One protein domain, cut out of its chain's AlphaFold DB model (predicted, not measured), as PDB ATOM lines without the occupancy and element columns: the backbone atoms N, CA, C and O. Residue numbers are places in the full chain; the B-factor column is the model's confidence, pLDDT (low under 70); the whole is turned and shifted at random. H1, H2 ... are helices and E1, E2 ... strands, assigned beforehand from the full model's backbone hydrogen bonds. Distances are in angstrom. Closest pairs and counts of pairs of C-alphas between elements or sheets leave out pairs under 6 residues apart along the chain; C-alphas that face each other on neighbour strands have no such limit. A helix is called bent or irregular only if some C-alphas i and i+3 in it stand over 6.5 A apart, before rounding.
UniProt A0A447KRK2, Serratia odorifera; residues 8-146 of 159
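AT A GLANCE: This is residues 8 to 146 of the 159 residues of a protein of Serratia odorifera (UniProt A0A447KRK2). A strongly twisted sheet of six strands, E1, E8, E7, E6, E3 and E4, is curled like part of a barrel, and a helical hairpin, H3 and H4, packs by its E3 and E4 edge and makes one end of the longest axis. H1 packs both on E8 and on a small separate sheet of two strands, E2 and E5, while H5 packs on E4 over the face opposite to H1. The printed part has 139 residues, with five named helices and eight named strands in the order E1 H1 E2 E3 H2 E4 E5 E6 E7 E8 H3 H4 H5. The large sheet, in the order E1 E8 E7 E6 E3 E4, is mixed, the small one antiparallel, and the class is mixed, helices and strands. The whole is compact, with a radius of gyration of the C-alphas of 14.7 A and spans of 43 by 30 by 21 A.

IN THESE COORDINATES: E1, residues 8 to 10, begins at C-alpha 8 (95.965, -27.085, 228.467). H1 is residues 12 to 20, 11.9 A long, and E2 residues 24 to 27. E3, residues 33 to 41, is 17.5 A long and bends by 98 degrees at residue 36. H2 is residues 43 to 46. E4, residues 57 to 64, is 19.8 A long and bends by 61 degrees at residue 61. E5 is residues 66 to 70, E6 residues 75 to 80, 14.3 A long, E7 residues 88 to 91 and E8 residues 95 to 98. H3, residues 106 to 119, is 20.1 A long and begins at C-alpha 106 (102.995, -36.789, 246.260). H4, residues 121 to 131, 14.9 A long, is irregular: C-alphas 122 and 125 are 7.8 A apart. H5, residues 138 to 146, is 12.2 A long and ends at C-alpha 146 (95.430, -37.846, 227.609).

HOW THE PARTS SIT: E1 is parallel to E8, with N 98 and O 9 2.9 A apart. E6, E7 and E8 form a meander, each strand the antiparallel neighbour of the one before; N 97 and O 89 are 2.8 A apart, N 76 and O 90 2.9 A. E3 pairs with E6 over residues 40 to 41, N 40 to O 80 2.8 A, and with E4 over residues 33 to 40, N 39 to O 58 2.8 A. E2 and E5 are antiparallel, N 69 to O 24 2.8 A. H1 is on the large sheet at a height of 7.8 A, its closest C-alphas to E8 those of His 14 and Thr 97, 5.1 A; those of Gln 15 and Val 68 in E5 are 5.7 A apart. H2, H3 and H5 are on the opposite face, closest to E6 at Gly 45 and Leu 78, C-alphas 3.9 A, to E3 at Met 109 and Gly 35, 6.4 A, and to E4 at Ser 140 and Ala 60, 5.6 A. H3 and H4 touch as a hairpin, a shallow tilt of 13 degrees, opposite ways, closest at the C-alphas of Gly 117 and Leu 124, 4.5 A. In H1 and H3 every O i to N i+4 pair is within hydrogen-bond range, in H4 5 of 7 and in H5 3 of 5; H2 is too short for one.

THE WHOLE: The C-alphas farthest apart, of Asp 93 and Asp 122, are 44.4 A apart. The printed part has no cut and no long link. Mean pLDDT of the printed part is 96.7, and no printed residue is under 70.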
ATOM      1  N   PHE A   8      96.140 -26.541 227.123       97.06
ATOM      2  CA  PHE A   8      95.965 -27.085 228.467       97.06
ATOM      3  C   PHE A   8      96.484 -26.081 229.498       97.06
ATOM      4  O   PHE A   8      97.688 -25.845 229.580       97.06
ATOM      5  N   GLY A   9      95.582 -25.444 230.244       97.69
ATOM      6  CA  GLY A   9      95.936 -24.448 231.263       97.69
ATOM      7  C   GLY A   9      95.911 -25.039 232.669       97.69
ATOM      8  O   GLY A   9      94.952 -25.718 233.022       97.69
ATOM      9  N   VAL A  10      96.935 -24.758 233.475       98.44
ATOM     10  CA  VAL A  10      97.058 -25.253 234.857       98.44
ATOM     11  C   VAL A  10      97.143 -24.084 235.827       98.44
ATOM     12  O   VAL A  10      97.905 -23.148 235.583       98.44
ATOM     13  N   CYS A  11      96.391 -24.148 236.925       98.25
ATOM     14  CA  CYS A  11      96.408 -23.183 238.022       98.25
ATOM     15  C   CYS A  11      96.254 -21.728 237.537       98.25
ATOM     16  O   CYS A  11      95.179 -21.341 237.084       98.25
ATOM     17  N   TYR A  12      97.313 -20.915 237.531       98.25
ATOM     18  CA  TYR A  12      97.229 -19.561 236.973       98.25
ATOM     19  C   TYR A  12      96.849 -19.550 235.481       98.25
ATOM     20  O   TYR A  12      96.127 -18.668 235.035       98.25
ATOM     21  N   GLY A  13      97.251 -20.555 234.697       98.31
ATOM     22  CA  GLY A  13      96.827 -20.686 233.298       98.31
ATOM     23  C   GLY A  13      95.326 -20.963 233.140       98.31
ATOM     24  O   GLY A  13      94.728 -20.547 232.152       98.31
ATOM     25  N   HIS A  14      94.709 -21.629 234.119       98.62
ATOM     26  CA  HIS A  14      93.260 -21.813 234.180       98.62
ATOM     27  C   HIS A  14      92.544 -20.476 234.419       98.62
ATOM     28  O   HIS A  14      91.607 -20.137 233.697       98.62
ATOM     29  N   GLN A  15      93.056 -19.686 235.363       98.69
ATOM     30  CA  GLN A  15      92.544 -18.357 235.701       98.69
ATOM     31  C   GLN A  15      92.717 -17.365 234.548       98.69
ATOM     32  O   GLN A  15      91.756 -16.734 234.119       98.69
ATOM     33  N   LEU A  16      93.927 -17.272 233.998       98.44
ATOM     34  CA  LEU A  16      94.258 -16.356 232.911       98.44
ATOM     35  C   LEU A  16      93.398 -16.613 231.671       98.44
ATOM     36  O   LEU A  16      92.951 -15.666 231.030       98.44
ATOM     37  N   LEU A  17      93.157 -17.883 231.326       97.81
ATOM     38  CA  LEU A  17      92.303 -18.202 230.186       97.81
ATOM     39  C   LEU A  17      90.841 -17.831 230.455       97.81
ATOM     40  O   LEU A  17      90.183 -17.317 229.557       97.81
ATOM     41  N   ALA A  18      90.332 -18.065 231.666       98.31
ATOM     42  CA  ALA A  18      88.977 -17.663 232.022       98.31
ATOM     43  C   ALA A  18      88.799 -16.139 231.936       98.31
ATOM     44  O   ALA A  18      87.878 -15.672 231.268       98.31
ATOM     45  N   ASP A  19      89.711 -15.383 232.551       98.44
ATOM     46  CA  ASP A  19      89.721 -13.915 232.560       98.44
ATOM     47  C   ASP A  19      89.799 -13.339 231.137       98.44
ATOM     48  O   ASP A  19      88.939 -12.563 230.718       98.44
ATOM     49  N   ALA A  20      90.739 -13.832 230.322       96.94
ATOM     50  CA  ALA A  20      90.917 -13.387 228.940       96.94
ATOM     51  C   ALA A  20      89.685 -13.623 228.045       96.94
ATOM     52  O   ALA A  20      89.538 -12.976 227.005       96.94
ATOM     53  N   LEU A  21      88.808 -14.557 228.420       96.25
ATOM     54  CA  LEU A  21      87.584 -14.885 227.688       96.25
ATOM     55  C   LEU A  21      86.327 -14.253 228.315       96.25
ATOM     56  O   LEU A  21      85.216 -14.547 227.869       96.25
ATOM     57  N   GLY A  22      86.489 -13.360 229.297       97.81
ATOM     58  CA  GLY A  22      85.404 -12.599 229.922       97.81
ATOM     59  C   GLY A  22      84.810 -13.243 231.177       97.81
ATOM     60  O   GLY A  22      83.655 -12.976 231.502       97.81
ATOM     61  N   GLY A  23      85.561 -14.125 231.835       98.38
ATOM     62  CA  GLY A  23      85.248 -14.642 233.163       98.38
ATOM     63  C   GLY A  23      85.742 -13.698 234.258       98.38
ATOM     64  O   GLY A  23      86.362 -12.676 233.984       98.38
ATOM     65  N   GLU A  24      85.481 -14.064 235.506       98.62
ATOM     66  CA  GLU A  24      85.948 -13.339 236.689       98.62
ATOM     67  C   GLU A  24      86.858 -14.245 237.517       98.62
ATOM     68  O   GLU A  24      86.509 -15.397 237.783       98.62
ATOM     69  N   VAL A  25      88.005 -13.719 237.948       98.62
ATOM     70  CA  VAL A  25      88.980 -14.409 238.800       98.62
ATOM     71  C   VAL A  25      89.160 -13.634 240.098       98.62
ATOM     72  O   VAL A  25      89.248 -12.408 240.101       98.62
ATOM     73  N   GLY A  26      89.265 -14.346 241.215       98.38
ATOM     74  CA  GLY A  26      89.454 -13.726 242.517       98.38
ATOM     75  C   GLY A  26      89.773 -14.730 243.612       98.38
ATOM     76  O   GLY A  26      89.971 -15.914 243.351       98.38
ATOM     77  N   TYR A  27      89.870 -14.241 244.848       98.19
ATOM     78  CA  TYR A  27      90.173 -15.075 246.010       98.19
ATOM     79  C   TYR A  27      88.983 -15.948 246.407       98.19
ATOM     80  O   TYR A  27      87.841 -15.490 246.417       98.19
ATOM     81  N   LEU A  28      89.265 -17.192 246.796       96.31
ATOM     82  CA  LEU A  28      88.268 -18.066 247.404       96.31
ATOM     83  C   LEU A  28      87.834 -17.509 248.766       96.31
ATOM     84  O   LEU A  28      88.665 -17.115 249.585       96.31
ATOM     85  N   ALA A  29      86.528 -17.540 249.039       90.81
ATOM     86  CA  ALA A  29      85.963 -17.009 250.282       90.81
ATOM     87  C   ALA A  29      86.479 -17.733 251.542       90.81
ATOM     88  O   ALA A  29      86.599 -17.121 252.599       90.81
ATOM     89  N   ASN A  30      86.811 -19.022 251.419       87.88
ATOM     90  CA  ASN A  30      87.258 -19.870 252.528       87.88
ATOM     91  C   ASN A  30      88.789 -20.007 252.608       87.88
ATOM     92  O   ASN A  30      89.292 -20.864 253.332       87.88
ATOM     93  N   GLY A  31      89.533 -19.174 251.874       91.62
ATOM     94  CA  GLY A  31      90.989 -19.234 251.825       91.62
ATOM     95  C   GLY A  31      91.531 -20.278 250.846       91.62
ATOM     96  O   GLY A  31      90.832 -20.755 249.956       91.62
ATOM     97  N   MET A  32      92.822 -20.575 250.984       95.06
ATOM     98  CA  MET A  32      93.592 -21.382 250.036       95.06
ATOM     99  C   MET A  32      93.242 -22.874 250.100       95.06
ATOM    100  O   MET A  32      93.257 -23.473 251.175       95.06
ATOM    101  N   GLU A  33      93.049 -23.502 248.939       97.38
ATOM    102  CA  GLU A  33      93.111 -24.958 248.829       97.38
ATOM    103  C   GLU A  33      94.570 -25.390 248.687       97.38
ATOM    104  O   GLU A  33      95.281 -24.962 247.773       97.38
ATOM    105  N   VAL A  34      95.026 -26.232 249.615       97.69
ATOM    106  CA  VAL A  34      96.404 -26.723 249.652       97.69
ATOM    107  C   VAL A  34      96.475 -28.171 250.133       97.69
ATOM    108  O   VAL A  34      95.857 -28.536 251.142       97.69
ATOM    109  N   GLY A  35      97.251 -28.985 249.411       98.31
ATOM    110  CA  GLY A  35      97.490 -30.402 249.685       98.31
ATOM    111  C   GLY A  35      96.836 -31.336 248.665       98.31
ATOM    112  O   GLY A  35      96.419 -30.917 247.586       98.31
ATOM    113  N   THR A  36      96.750 -32.621 249.005       98.62
ATOM    114  CA  THR A  36      96.088 -33.626 248.166       98.62
ATOM    115  C   THR A  36      94.603 -33.721 248.531       98.62
ATOM    116  O   THR A  36      94.255 -34.297 249.563       98.62
ATOM    117  N   LEU A  37      93.724 -33.160 247.697       98.38
ATOM    118  CA  LEU A  37      92.285 -33.021 247.966       98.38
ATOM    119  C   LEU A  37      91.435 -33.795 246.949       98.38
ATOM    120  O   LEU A  37      91.913 -34.176 245.880       98.38
ATOM    121  N   GLU A  38      90.176 -34.060 247.302       98.62
ATOM    122  CA  GLU A  38      89.212 -34.735 246.425       98.62
ATOM    123  C   GLU A  38      88.604 -33.761 245.402       98.62
ATOM    124  O   GLU A  38      88.203 -32.647 245.739       98.62
ATOM    125  N   ILE A  39      88.511 -34.227 244.159       98.75
ATOM    126  CA  ILE A  39      87.846 -33.592 243.027       98.75
ATOM    127  C   ILE A  39      86.675 -34.479 242.607       98.75
ATOM    128  O   ILE A  39      86.823 -35.693 242.457       98.75
ATOM    129  N   GLU A  40      85.518 -33.865 242.388       98.81
ATOM    130  CA  GLU A  40      84.289 -34.514 241.939       98.81
ATOM    131  C   GLU A  40      83.942 -34.059 240.520       98.81
ATOM    132  O   GLU A  40      83.840 -32.860 240.244       98.81
ATOM    133  N   LEU A  41      83.723 -35.019 239.620       98.69
ATOM    134  CA  LEU A  41      83.202 -34.747 238.285       98.69
ATOM    135  C   LEU A  41      81.734 -34.325 238.359       98.69
ATOM    136  O   LEU A  41      80.903 -34.962 239.007       98.69
ATOM    137  N   LEU A  42      81.401 -33.271 237.622       98.62
ATOM    138  CA  LEU A  42      80.027 -32.839 237.394       98.62
ATOM    139  C   LEU A  42      79.393 -33.650 236.252       98.62
ATOM    140  O   LEU A  42      80.115 -34.269 235.469       98.62
ATOM    141  N   PRO A  43      78.056 -33.615 236.074       97.62
ATOM    142  CA  PRO A  43      77.397 -34.330 234.979       97.62
ATOM    143  C   PRO A  43      77.958 -34.006 233.584       97.62
ATOM    144  O   PRO A  43      78.039 -34.892 232.737       97.62
ATOM    145  N   ALA A  44      78.379 -32.759 233.343       97.00
ATOM    146  CA  ALA A  44      79.046 -32.380 232.097       97.00
ATOM    147  C   ALA A  44      80.417 -33.063 231.955       97.00
ATOM    148  O   ALA A  44      80.722 -33.612 230.901       97.00
ATOM    149  N   GLY A  45      81.207 -33.112 233.032       96.75
ATOM    150  CA  GLY A  45      82.504 -33.788 233.046       96.75
ATOM    151  C   GLY A  45      82.402 -35.302 232.890       96.75
ATOM    152  O   GLY A  45      83.175 -35.886 232.140       96.75
ATOM    153  N   ALA A  46      81.405 -35.931 233.515       94.44
ATOM    154  CA  ALA A  46      81.152 -37.367 233.384       94.44
ATOM    155  C   ALA A  46      80.820 -37.794 231.940       94.44
ATOM    156  O   ALA A  46      81.066 -38.936 231.561       94.44
ATOM    157  N   ASN A  47      80.280 -36.875 231.133       93.88
ATOM    158  CA  ASN A  47      79.959 -37.099 229.724       93.88
ATOM    159  C   ASN A  47      81.050 -36.591 228.762       93.88
ATOM    160  O   ASN A  47      80.930 -36.784 227.547       93.88
ATOM    161  N   ASP A  48      82.107 -35.943 229.261       94.25
ATOM    162  CA  ASP A  48      83.182 -35.427 228.419       94.25
ATOM    163  C   ASP A  48      84.159 -36.548 228.041       94.25
ATOM    164  O   ASP A  48      84.786 -37.185 228.891       94.25
ATOM    165  N   ARG A  49      84.337 -36.765 226.733       90.88
ATOM    166  CA  ARG A  49      85.210 -37.823 226.197       90.88
ATOM    167  C   ARG A  49      86.659 -37.717 226.668       90.88
ATOM    168  O   ARG A  49      87.343 -38.733 226.755       90.88
ATOM    169  N   ARG A  50      87.129 -36.509 226.985       90.00
ATOM    170  CA  ARG A  50      88.497 -36.253 227.464       90.00
ATOM    171  C   ARG A  50      88.702 -36.735 228.899       90.00
ATOM    172  O   ARG A  50      89.839 -36.952 229.303       90.00
ATOM    173  N   LEU A  51      87.616 -36.900 229.658       94.31
ATOM    174  CA  LEU A  51      87.634 -37.255 231.076       94.31
ATOM    175  C   LEU A  51      87.176 -38.698 231.340       94.31
ATOM    176  O   LEU A  51      87.143 -39.112 232.491       94.31
ATOM    177  N   MET A  52      86.875 -39.494 230.305       90.00
ATOM    178  CA  MET A  52      86.319 -40.856 230.451       90.00
ATOM    179  C   MET A  52      87.201 -41.831 231.243       90.00
ATOM    180  O   MET A  52      86.706 -42.835 231.745       90.00
ATOM    181  N   MET A  53      88.503 -41.558 231.340       90.81
ATOM    182  CA  MET A  53      89.446 -42.374 232.113       90.81
ATOM    183  C   MET A  53      89.456 -42.024 233.607       90.81
ATOM    184  O   MET A  53      90.106 -42.714 234.391       90.81
ATOM    185  N   LEU A  54      88.774 -40.947 234.005       96.00
ATOM    186  CA  LEU A  54      88.690 -40.521 235.392       96.00
ATOM    187  C   LEU A  54      87.505 -41.188 236.098       96.00
ATOM    188  O   LEU A  54      86.406 -41.246 235.541       96.00
ATOM    189  N   PRO A  55      87.680 -41.649 237.347       97.56
ATOM    190  CA  PRO A  55      86.545 -42.029 238.173       97.56
ATOM    191  C   PRO A  55      85.714 -40.783 238.550       97.56
ATOM    192  O   PRO A  55      86.236 -39.667 238.526       97.56
ATOM    193  N   PRO A  56      84.443 -40.952 238.974       98.00
ATOM    194  CA  PRO A  56      83.578 -39.830 239.366       98.00
ATOM    195  C   PRO A  56      84.170 -38.933 240.458       98.00
ATOM    196  O   PRO A  56      83.860 -37.745 240.519       98.00
ATOM    197  N   ARG A  57      85.012 -39.509 241.322       98.56
ATOM    198  CA  ARG A  57      85.780 -38.804 242.347       98.56
ATOM    199  C   ARG A  57      87.214 -39.301 242.345       98.56
ATOM    200  O   ARG A  57      87.444 -40.510 242.318       98.56
ATOM    201  N   PHE A  58      88.165 -38.380 242.385       98.38
ATOM    202  CA  PHE A  58      89.595 -38.680 242.405       98.38
ATOM    203  C   PHE A  58      90.347 -37.656 243.250       98.38
ATOM    204  O   PHE A  58      89.836 -36.583 243.541       98.38
ATOM    205  N   LYS A  59      91.581 -37.982 243.639       98.50
ATOM    206  CA  LYS A  59      92.463 -37.040 244.332       98.50
ATOM    207  C   LYS A  59      93.330 -36.268 243.341       98.50
ATOM    208  O   LYS A  59      93.808 -36.854 242.368       98.50
ATOM    209  N   ALA A  60      93.577 -34.998 243.633       98.50
ATOM    210  CA  ALA A  60      94.518 -34.139 242.923       98.50
ATOM    211  C   ALA A  60      95.335 -33.299 243.919       98.50
ATOM    212  O   ALA A  60      94.945 -33.151 245.076       98.50
ATOM    213  N   ASN A  61      96.471 -32.757 243.478       98.44
ATOM    214  CA  ASN A  61      97.290 -31.845 244.280       98.44
ATOM    215  C   ASN A  61      96.888 -30.393 243.999       98.44
ATOM    216  O   ASN A  61      96.839 -29.979 242.842       98.44
ATOM    217  N   LEU A  62      96.572 -29.636 245.047       98.44
ATOM    218  CA  LEU A  62      96.081 -28.262 244.968       98.44
ATOM    219  C   LEU A  62      97.033 -27.326 245.714       98.44
ATOM    220  O   LEU A  62      97.557 -27.675 246.772       98.44
ATOM    221  N   ILE A  63      97.243 -26.138 245.147       97.19
ATOM    222  CA  ILE A  63      97.896 -25.000 245.798       97.19
ATOM    223  C   ILE A  63      97.418 -23.705 245.128       97.19
ATOM    224  O   ILE A  63      98.012 -23.219 244.170       97.19
ATOM    225  N   HIS A  64      96.297 -23.155 245.597       98.00
ATOM    226  CA  HIS A  64      95.767 -21.897 245.064       98.00
ATOM    227  C   HIS A  64      94.874 -21.158 246.067       98.00
ATOM    228  O   HIS A  64      94.015 -21.742 246.725       98.00
ATOM    229  N   ALA A  65      95.084 -19.846 246.180       97.38
ATOM    230  CA  ALA A  65      94.226 -18.951 246.962       97.38
ATOM    231  C   ALA A  65      93.184 -18.230 246.096       97.38
ATOM    232  O   ALA A  65      92.168 -17.758 246.604       97.38
ATOM    233  N   GLN A  66      93.455 -18.139 244.794       98.25
ATOM    234  CA  GLN A  66      92.558 -17.576 243.798       98.25
ATOM    235  C   GLN A  66      92.020 -18.678 242.893       98.25
ATOM    236  O   GLN A  66      92.636 -19.738 242.765       98.25
ATOM    237  N   SER A  67      90.870 -18.423 242.288       98.44
ATOM    238  CA  SER A  67      90.271 -19.273 241.268       98.44
ATOM    239  C   SER A  67      89.348 -18.457 240.369       98.44
ATOM    240  O   SER A  67      89.152 -17.254 240.569       98.44
ATOM    241  N   VAL A  68      88.778 -19.118 239.369       98.62
ATOM    242  CA  VAL A  68      87.660 -18.592 238.596       98.62
ATOM    243  C   VAL A  68      86.446 -18.497 239.517       98.62
ATOM    244  O   VAL A  68      85.993 -19.493 240.073       98.62
ATOM    245  N   LEU A  69      85.912 -17.292 239.690       98.19
ATOM    246  CA  LEU A  69      84.677 -17.040 240.434       98.19
ATOM    247  C   LEU A  69      83.460 -17.156 239.519       98.19
ATOM    248  O   LEU A  69      82.445 -17.734 239.907       98.19
ATOM    249  N   THR A  70      83.599 -16.666 238.286       98.44
ATOM    250  CA  THR A  70      82.561 -16.729 237.256       98.44
ATOM    251  C   THR A  70      83.184 -17.237 235.954       98.44
ATOM    252  O   THR A  70      84.048 -16.557 235.397       98.44
ATOM    253  N   PRO A  71      82.781 -18.411 235.433       98.44
ATOM    254  CA  PRO A  71      83.269 -18.894 234.145       98.44
ATOM    255  C   PRO A  71      82.846 -17.962 233.000       98.44
ATOM    256  O   PRO A  71      81.728 -17.439 233.023       98.44
ATOM    257  N   PRO A  72      83.684 -17.770 231.966       97.75
ATOM    258  CA  PRO A  72      83.306 -16.962 230.814       97.75
ATOM    259  C   PRO A  72      82.154 -17.601 230.023       97.75
ATOM    260  O   PRO A  72      81.965 -18.825 230.057       97.75
ATOM    261  N   PRO A  73      81.409 -16.808 229.233       96.50
ATOM    262  CA  PRO A  73      80.326 -17.318 228.402       96.50
ATOM    263  C   PRO A  73      80.761 -18.469 227.483       96.50
ATOM    264  O   PRO A  73      81.700 -18.352 226.694       96.50
ATOM    265  N   GLY A  74      80.025 -19.581 227.543       94.56
ATOM    266  CA  GLY A  74      80.269 -20.764 226.714       94.56
ATOM    267  C   GLY A  74      81.384 -21.690 227.209       94.56
ATOM    268  O   GLY A  74      81.654 -22.688 226.541       94.56
ATOM    269  N   ALA A  75      82.013 -21.396 228.352       97.38
ATOM    270  CA  ALA A  75      82.811 -22.384 229.066       97.38
ATOM    271  C   ALA A  75      81.902 -23.391 229.782       97.38
ATOM    272  O   ALA A  75      80.843 -23.036 230.301       97.38
ATOM    273  N   GLU A  76      82.333 -24.648 229.833       98.06
ATOM    274  CA  GLU A  76      81.657 -25.691 230.600       98.06
ATOM    275  C   GLU A  76      82.459 -26.057 231.841       98.06
ATOM    276  O   GLU A  76      83.665 -26.307 231.767       98.06
ATOM    277  N   VAL A  77      81.762 -26.131 232.975       98.62
ATOM    278  CA  VAL A  77      82.317 -26.589 234.247       98.62
ATOM    279  C   VAL A  77      82.199 -28.099 234.333       98.62
ATOM    280  O   VAL A  77      81.099 -28.651 234.288       98.62
ATOM    281  N   LEU A  78      83.340 -28.775 234.450       98.69
ATOM    282  CA  LEU A  78      83.410 -30.231 234.366       98.69
ATOM    283  C   LEU A  78      83.690 -30.899 235.712       98.69
ATOM    284  O   LEU A  78      83.322 -32.058 235.892       98.69
ATOM    285  N   ALA A  79      84.306 -30.195 236.659       98.75
ATOM    286  CA  ALA A  79      84.594 -30.734 237.984       98.75
ATOM    287  C   ALA A  79      84.704 -29.630 239.036       98.75
ATOM    288  O   ALA A  79      84.975 -28.476 238.701       98.75
ATOM    289  N   ARG A  80      84.549 -30.021 240.301       98.75
ATOM    290  CA  ARG A  80      84.651 -29.159 241.486       98.75
ATOM    291  C   ARG A  80      85.440 -29.830 242.609       98.75
ATOM    292  O   ARG A  80      85.563 -31.052 242.626       98.75
ATOM    293  N   SER A  81      85.906 -29.044 243.569       98.56
ATOM    294  CA  SER A  81      86.295 -29.504 244.903       98.56
ATOM    295  C   SER A  81      85.188 -29.140 245.902       98.56
ATOM    296  O   SER A  81      84.103 -28.682 245.526       98.56
ATOM    297  N   ALA A  82      85.443 -29.351 247.194       97.25
ATOM    298  CA  ALA A  82      84.535 -28.899 248.244       97.25
ATOM    299  C   ALA A  82      84.502 -27.365 248.385       97.25
ATOM    300  O   ALA A  82      83.464 -26.822 248.764       97.25
ATOM    301  N   ALA A  83      85.616 -26.675 248.103       97.06
ATOM    302  CA  ALA A  83      85.740 -25.227 248.288       97.06
ATOM    303  C   ALA A  83      85.669 -24.427 246.978       97.06
ATOM    304  O   ALA A  83      85.303 -23.252 247.014       97.06
ATOM    305  N   ASP A  84      85.978 -25.050 245.842       98.12
ATOM    306  CA  ASP A  84      86.035 -24.406 244.534       98.12
ATOM    307  C   ASP A  84      85.129 -25.125 243.513       98.12
ATOM    308  O   ASP A  84      85.372 -26.287 243.161       98.12
ATOM    309  N   PRO A  85      84.082 -24.453 242.999       97.88
ATOM    310  CA  PRO A  85      83.180 -25.037 242.015       97.88
ATOM    311  C   PRO A  85      83.786 -25.215 240.612       97.88
ATOM    312  O   PRO A  85      83.159 -25.891 239.800       97.88
ATOM    313  N   HIS A  86      84.959 -24.650 240.303       98.56
ATOM    314  CA  HIS A  86      85.486 -24.526 238.937       98.56
ATOM    315  C   HIS A  86      86.825 -25.245 238.712       98.56
ATOM    316  O   HIS A  86      87.674 -24.782 237.961       98.56
ATOM    317  N   GLN A  87      87.012 -26.433 239.289       98.69
ATOM    318  CA  GLN A  87      88.286 -27.163 239.234       98.69
ATOM    319  C   GLN A  87      88.700 -27.642 237.833       98.69
ATOM    320  O   GLN A  87      89.894 -27.798 237.572       98.69
ATOM    321  N   ILE A  88      87.745 -27.876 236.927       98.62
ATOM    322  CA  ILE A  88      88.022 -28.144 235.507       98.62
ATOM    323  C   ILE A  88      87.073 -27.317 234.642       98.62
ATOM    324  O   ILE A  88      85.853 -27.442 234.776       98.62
ATOM    325  N   LEU A  89      87.631 -26.537 233.712       98.56
ATOM    326  CA  LEU A  89      86.872 -25.803 232.695       98.56
ATOM    327  C   LEU A  89      87.267 -26.241 231.289       98.56
ATOM    328  O   LEU A  89      88.454 -26.387 230.979       98.56
ATOM    329  N   ARG A  90      86.263 -26.382 230.424       97.06
ATOM    330  CA  ARG A  90      86.427 -26.612 228.988       97.06
ATOM    331  C   ARG A  90      85.952 -25.412 228.181       97.06
ATOM    332  O   ARG A  90      84.881 -24.873 228.438       97.06
ATOM    333  N   TYR A  91      86.707 -25.077 227.137       95.56
ATOM    334  CA  TYR A  91      86.411 -23.985 226.215       95.56
ATOM    335  C   TYR A  91      86.366 -24.512 224.779       95.56
ATOM    336  O   TYR A  91      87.394 -24.710 224.122       95.56
ATOM    337  N   GLY A  92      85.152 -24.757 224.282       91.69
ATOM    338  CA  GLY A  92      84.953 -25.382 222.976       91.69
ATOM    339  C   GLY A  92      85.636 -26.751 222.890       91.69
ATOM    340  O   GLY A  92      85.648 -27.511 223.862       91.69
ATOM    341  N   ASP A  93      86.201 -27.072 221.727       88.38
ATOM    342  CA  ASP A  93      86.741 -28.414 221.479       88.38
ATOM    343  C   ASP A  93      88.231 -28.575 221.789       88.38
ATOM    344  O   ASP A  93      88.687 -29.699 222.008       88.38
ATOM    345  N   ASN A  94      88.973 -27.469 221.848       89.00
ATOM    346  CA  ASN A  94      90.436 -27.492 221.824       89.00
ATOM    347  C   ASN A  94      91.092 -27.024 223.126       89.00
ATOM    348  O   ASN A  94      92.301 -27.155 223.264       89.00
ATOM    349  N   ALA A  95      90.339 -26.491 224.086       94.44
ATOM    350  CA  ALA A  95      90.921 -25.990 225.325       94.44
ATOM    351  C   ALA A  95      90.290 -26.638 226.555       94.44
ATOM    352  O   ALA A  95      89.067 -26.655 226.716       94.44
ATOM    353  N   LEU A  96      91.152 -27.150 227.429       96.62
ATOM    354  CA  LEU A  96      90.814 -27.734 228.721       96.62
ATOM    355  C   LEU A  96      91.736 -27.119 229.771       96.62
ATOM    356  O   LEU A  96      92.899 -26.842 229.499       96.62
ATOM    357  N   THR A  97      91.237 -26.873 230.971       98.25
ATOM    358  CA  THR A  97      92.051 -26.295 232.041       98.25
ATOM    359  C   THR A  97      91.725 -26.930 233.375       98.25
ATOM    360  O   THR A  97      90.585 -27.342 233.588       98.25
ATOM    361  N   THR A  98      92.707 -26.974 234.269       98.69
ATOM    362  CA  THR A  98      92.572 -27.484 235.633       98.69
ATOM    363  C   THR A  98      93.067 -26.443 236.630       98.69
ATOM    364  O   THR A  98      94.119 -25.835 236.423       98.69
ATOM    365  N   GLN A  99      92.339 -26.242 237.723       98.75
ATOM    366  CA  GLN A  99      92.810 -25.392 238.818       98.75
ATOM    367  C   GLN A  99      93.823 -26.138 239.706       98.75
ATOM    368  O   GLN A  99      94.807 -25.544 240.150       98.75
ATOM    369  N   PHE A 100      93.638 -27.447 239.900       98.62
ATOM    370  CA  PHE A 100      94.638 -28.336 240.495       98.62
ATOM    371  C   PHE A 100      95.845 -28.573 239.569       98.62
ATOM    372  O   PHE A 100      95.792 -28.293 238.369       98.62
ATOM    373  N   HIS A 101      96.907 -29.150 240.136       98.38
ATOM    374  CA  HIS A 101      98.184 -29.461 239.490       98.38
ATOM    375  C   HIS A 101      98.270 -30.947 239.089       98.38
ATOM    376  O   HIS A 101      98.708 -31.783 239.890       98.38
ATOM    377  N   PRO A 102      97.834 -31.331 237.871       97.00
ATOM    378  CA  PRO A 102      97.965 -32.703 237.387       97.00
ATOM    379  C   PRO A 102      99.421 -33.126 237.174       97.00
ATOM    380  O   PRO A 102      99.689 -34.315 237.087       97.00
ATOM    381  N   GLU A 103     100.354 -32.183 237.080       96.81
ATOM    382  CA  GLU A 103     101.788 -32.406 236.909       96.81
ATOM    383  C   GLU A 103     102.525 -32.693 238.226       96.81
ATOM    384  O   GLU A 103     103.686 -33.101 238.206       96.81
ATOM    385  N   PHE A 104     101.867 -32.508 239.376       97.12
ATOM    386  CA  PHE A 104     102.450 -32.805 240.684       97.12
ATOM    387  C   PHE A 104     102.276 -34.285 241.048       97.12
ATOM    388  O   PHE A 104     101.272 -34.929 240.733       97.12
ATOM    389  N   ASN A 105     103.254 -34.817 241.780       96.25
ATOM    390  CA  ASN A 105     103.154 -36.086 242.498       96.25
ATOM    391  C   ASN A 105     103.161 -35.838 244.015       96.25
ATOM    392  O   ASN A 105     103.309 -34.696 244.467       96.25
ATOM    393  N   GLY A 106     103.023 -36.908 244.804       97.25
ATOM    394  CA  GLY A 106     102.995 -36.789 246.260       97.25
ATOM    395  C   GLY A 106     104.283 -36.177 246.820       97.25
ATOM    396  O   GLY A 106     104.235 -35.285 247.660       97.25
ATOM    397  N   ALA A 107     105.450 -36.565 246.303       98.00
ATOM    398  CA  ALA A 107     106.726 -36.022 246.772       98.00
ATOM    399  C   ALA A 107     106.818 -34.493 246.596       98.00
ATOM    400  O   ALA A 107     107.195 -33.786 247.533       98.00
ATOM    401  N   ILE A 108     106.417 -33.967 245.432       97.88
ATOM    402  CA  ILE A 108     106.385 -32.520 245.166       97.88
ATOM    403  C   ILE A 108     105.453 -31.816 246.155       97.88
ATOM    404  O   ILE A 108     105.853 -30.828 246.773       97.88
ATOM    405  N   MET A 109     104.238 -32.335 246.354       98.38
ATOM    406  CA  MET A 109     103.272 -31.726 247.273       98.38
ATOM    407  C   MET A 109     103.774 -31.743 248.724       98.38
ATOM    408  O   MET A 109     103.646 -30.752 249.442       98.38
ATOM    409  N   HIS A 110     104.410 -32.835 249.152       98.31
ATOM    410  CA  HIS A 110     105.004 -32.932 250.483       98.31
ATOM    411  C   HIS A 110     106.091 -31.867 250.704       98.31
ATOM    412  O   HIS A 110     106.119 -31.219 251.755       98.31
ATOM    413  N   HIS A 111     106.966 -31.651 249.715       97.88
ATOM    414  CA  HIS A 111     107.988 -30.602 249.769       97.88
ATOM    415  C   HIS A 111     107.382 -29.197 249.787       97.88
ATOM    416  O   HIS A 111     107.816 -28.365 250.581       97.88
ATOM    417  N   TYR A 112     106.350 -28.943 248.978       97.19
ATOM    418  CA  TYR A 112     105.648 -27.658 248.974       97.19
ATOM    419  C   TYR A 112     105.030 -27.324 250.331       97.19
ATOM    420  O   TYR A 112     105.166 -26.197 250.798       97.19
ATOM    421  N   LEU A 113     104.392 -28.294 250.989       98.06
ATOM    422  CA  LEU A 113     103.833 -28.091 252.328       98.06
ATOM    423  C   LEU A 113     104.919 -27.795 253.371       98.06
ATOM    424  O   LEU A 113     104.709 -26.950 254.233       98.06
ATOM    425  N   SER A 114     106.087 -28.440 253.265       97.62
ATOM    426  CA  SER A 114     107.231 -28.137 254.138       97.62
ATOM    427  C   SER A 114     107.675 -26.688 253.961       97.62
ATOM    428  O   SER A 114     107.813 -25.957 254.934       97.62
ATOM    429  N   TRP A 115     107.843 -26.269 252.707       97.38
ATOM    430  CA  TRP A 115     108.256 -24.913 252.362       97.38
ATOM    431  C   TRP A 115     107.234 -23.858 252.811       97.38
ATOM    432  O   TRP A 115     107.614 -22.813 253.335       97.38
ATOM    433  N   LEU A 116     105.934 -24.136 252.674       96.69
ATOM    434  CA  LEU A 116     104.879 -23.268 253.204       96.69
ATOM    435  C   LEU A 116     104.927 -23.167 254.734       96.69
ATOM    436  O   LEU A 116     104.705 -22.082 255.265       96.69
ATOM    437  N   GLY A 117     105.256 -24.258 255.428       97.19
ATOM    438  CA  GLY A 117     105.483 -24.268 256.875       97.19
ATOM    439  C   GLY A 117     106.614 -23.345 257.318       97.19
ATOM    440  O   GLY A 117     106.448 -22.604 258.286       97.19
ATOM    441  N   ASP A 118     107.721 -23.329 256.574       96.88
ATOM    442  CA  ASP A 118     108.851 -22.436 256.848       96.88
ATOM    443  C   ASP A 118     108.487 -20.958 256.613       96.88
ATOM    444  O   ASP A 118     108.928 -20.075 257.349       96.88
ATOM    445  N   LEU A 119     107.666 -20.676 255.593       96.62
ATOM    446  CA  LEU A 119     107.230 -19.317 255.249       96.62
ATOM    447  C   LEU A 119     106.107 -18.777 256.134       96.62
ATOM    448  O   LEU A 119     105.973 -17.561 256.279       96.62
ATOM    449  N   GLN A 120     105.274 -19.657 256.684       95.31
ATOM    450  CA  GLN A 120     104.103 -19.295 257.481       95.31
ATOM    451  C   GLN A 120     104.080 -20.109 258.782       95.31
ATOM    452  O   GLN A 120     103.258 -21.019 258.924       95.31
ATOM    453  N   PRO A 121     104.953 -19.776 259.753       94.69
ATOM    454  CA  PRO A 121     105.090 -20.545 260.990       94.69
ATOM    455  C   PRO A 121     103.786 -20.670 261.788       94.69
ATOM    456  O   PRO A 121     103.551 -21.698 262.420       94.69
ATOM    457  N   ASP A 122     102.909 -19.665 261.704       97.06
ATOM    458  CA  ASP A 122     101.598 -19.667 262.367       97.06
ATOM    459  C   ASP A 122     100.669 -20.787 261.853       97.06
ATOM    460  O   ASP A 122      99.808 -21.265 262.590       97.06
ATOM    461  N   ASN A 123     100.879 -21.257 260.616       95.56
ATOM    462  CA  ASN A 123     100.109 -22.331 259.978       95.56
ATOM    463  C   ASN A 123     100.857 -23.678 259.960       95.56
ATOM    464  O   ASN A 123     100.375 -24.644 259.366       95.56
ATOM    465  N   LEU A 124     102.026 -23.778 260.606       96.44
ATOM    466  CA  LEU A 124     102.903 -24.950 260.513       96.44
ATOM    467  C   LEU A 124     102.193 -26.264 260.874       96.44
ATOM    468  O   LEU A 124     102.367 -27.267 260.181       96.44
ATOM    469  N   ALA A 125     101.377 -26.260 261.931       97.56
ATOM    470  CA  ALA A 125     100.658 -27.453 262.376       97.56
ATOM    471  C   ALA A 125      99.651 -27.964 261.327       97.56
ATOM    472  O   ALA A 125      99.547 -29.174 261.120       97.56
ATOM    473  N   ASP A 126      98.954 -27.060 260.630       96.75
ATOM    474  CA  ASP A 126      98.018 -27.415 259.555       96.75
ATOM    475  C   ASP A 126      98.763 -28.026 258.360       96.75
ATOM    476  O   ASP A 126      98.394 -29.093 257.861       96.75
ATOM    477  N   TYR A 127      99.882 -27.425 257.946       97.88
ATOM    478  CA  TYR A 127     100.687 -27.969 256.851       97.88
ATOM    479  C   TYR A 127     101.303 -29.328 257.183       97.88
ATOM    480  O   TYR A 127     101.267 -30.225 256.340       97.88
ATOM    481  N   GLN A 128     101.778 -29.530 258.413       97.75
ATOM    482  CA  GLN A 128     102.259 -30.836 258.875       97.75
ATOM    483  C   GLN A 128     101.147 -31.890 258.886       97.75
ATOM    484  O   GLN A 128     101.376 -33.035 258.492       97.75
ATOM    485  N   GLN A 129      99.928 -31.521 259.286       97.75
ATOM    486  CA  GLN A 129      98.780 -32.422 259.211       97.75
ATOM    487  C   GLN A 129      98.462 -32.796 257.757       97.75
ATOM    488  O   GLN A 129      98.237 -33.970 257.452       97.75
ATOM    489  N   LYS A 130      98.486 -31.826 256.838       97.75
ATOM    490  CA  LYS A 130      98.265 -32.067 255.404       97.75
ATOM    491  C   LYS A 130      99.363 -32.930 254.785       97.75
ATOM    492  O   LYS A 130      99.045 -33.771 253.948       97.75
ATOM    493  N   GLN A 131     100.621 -32.802 255.221       97.38
ATOM    494  CA  GLN A 131     101.733 -33.643 254.749       97.38
ATOM    495  C   GLN A 131     101.474 -35.133 254.981       97.38
ATOM    496  O   GLN A 131     101.795 -35.948 254.121       97.38
ATOM    497  N   GLN A 132     100.826 -35.491 256.094       97.12
ATOM    498  CA  GLN A 132     100.473 -36.881 256.410       97.12
ATOM    499  C   GLN A 132      99.401 -37.463 255.474       97.12
ATOM    500  O   GLN A 132      99.238 -38.679 255.407       97.12
ATOM    501  N   GLN A 133      98.654 -36.610 254.769       96.81
ATOM    502  CA  GLN A 133      97.562 -37.000 253.870       96.81
ATOM    503  C   GLN A 133      97.968 -36.984 252.394       96.81
ATOM    504  O   GLN A 133      97.172 -37.377 251.534       96.81
ATOM    505  N   VAL A 134      99.187 -36.526 252.100       98.00
ATOM    506  CA  VAL A 134      99.721 -36.468 250.745       98.00
ATOM    507  C   VAL A 134      99.785 -37.866 250.143       98.00
ATOM    508  O   VAL A 134     100.221 -38.828 250.775       98.00
ATOM    509  N   SER A 135      99.367 -37.974 248.888       97.50
ATOM    510  CA  SER A 135      99.477 -39.205 248.118       97.50
ATOM    511  C   SER A 135      99.798 -38.898 246.665       97.50
ATOM    512  O   SER A 135      99.599 -37.780 246.191       97.50
ATOM    513  N   ASP A 136     100.236 -39.912 245.926       97.75
ATOM    514  CA  ASP A 136     100.228 -39.814 244.474       97.75
ATOM    515  C   ASP A 136      98.794 -39.691 243.948       97.75
ATOM    516  O   ASP A 136      97.829 -40.174 244.553       97.75
ATOM    517  N   THR A 137      98.664 -39.016 242.809       97.19
ATOM    518  CA  THR A 137      97.385 -38.681 242.179       97.19
ATOM    519  C   THR A 137      97.381 -39.173 240.729       97.19
ATOM    520  O   THR A 137      97.342 -38.377 239.788       97.19
ATOM    521  N   PRO A 138      97.439 -40.502 240.506       96.19
ATOM    522  CA  PRO A 138      97.617 -41.061 239.167       96.19
ATOM    523  C   PRO A 138      96.483 -40.663 238.218       96.19
ATOM    524  O   PRO A 138      96.726 -40.382 237.051       96.19
ATOM    525  N   PHE A 139      95.246 -40.560 238.718       96.81
ATOM    526  CA  PHE A 139      94.109 -40.139 237.901       96.81
ATOM    527  C   PHE A 139      94.226 -38.687 237.428       96.81
ATOM    528  O   PHE A 139      93.978 -38.425 236.257       96.81
ATOM    529  N   SER A 140      94.665 -37.745 238.274       95.81
ATOM    530  CA  SER A 140      94.860 -36.362 237.817       95.81
ATOM    531  C   SER A 140      95.959 -36.282 236.750       95.81
ATOM    532  O   SER A 140      95.808 -35.560 235.769       95.81
ATOM    533  N   GLN A 141      97.028 -37.071 236.893       95.06
ATOM    534  CA  GLN A 141      98.138 -37.138 235.934       95.06
ATOM    535  C   GLN A 141      97.713 -37.674 234.556       95.06
ATOM    536  O   GLN A 141      98.254 -37.237 233.535       95.06
ATOM    537  N   LEU A 142      96.709 -38.562 234.496       94.25
ATOM    538  CA  LEU A 142      96.161 -39.061 233.227       94.25
ATOM    539  C   LEU A 142      95.597 -37.942 232.344       94.25
ATOM    540  O   LEU A 142      95.578 -38.103 231.127       94.25
ATOM    541  N   LEU A 143      95.173 -36.806 232.908       92.81
ATOM    542  CA  LEU A 143      94.655 -35.688 232.115       92.81
ATOM    543  C   LEU A 143      95.716 -35.070 231.213       92.81
ATOM    544  O   LEU A 143      95.457 -34.835 230.033       92.81
ATOM    545  N   LEU A 144      96.915 -34.845 231.750       90.25
ATOM    546  CA  LEU A 144      98.012 -34.276 230.976       90.25
ATOM    547  C   LEU A 144      98.469 -35.259 229.888       90.25
ATOM    548  O   LEU A 144      98.679 -34.869 228.740       90.25
ATOM    549  N   GLN A 145      98.550 -36.549 230.226       87.44
ATOM    550  CA  GLN A 145      98.892 -37.607 229.272       87.44
ATOM    551  C   GLN A 145      97.837 -37.733 228.164       87.44
ATOM    552  O   GLN A 145      98.176 -37.750 226.982       87.44
ATOM    553  N   GLY A 146      96.555 -37.766 228.536       87.94
ATOM    554  CA  GLY A 146      95.430 -37.846 227.609       87.94
ATOM    555  C   GLY A 146      95.365 -36.645 226.669       87.94
ATOM    556  O   GLY A 146      95.139 -36.819 225.471       87.94
TER     557      GLY A 146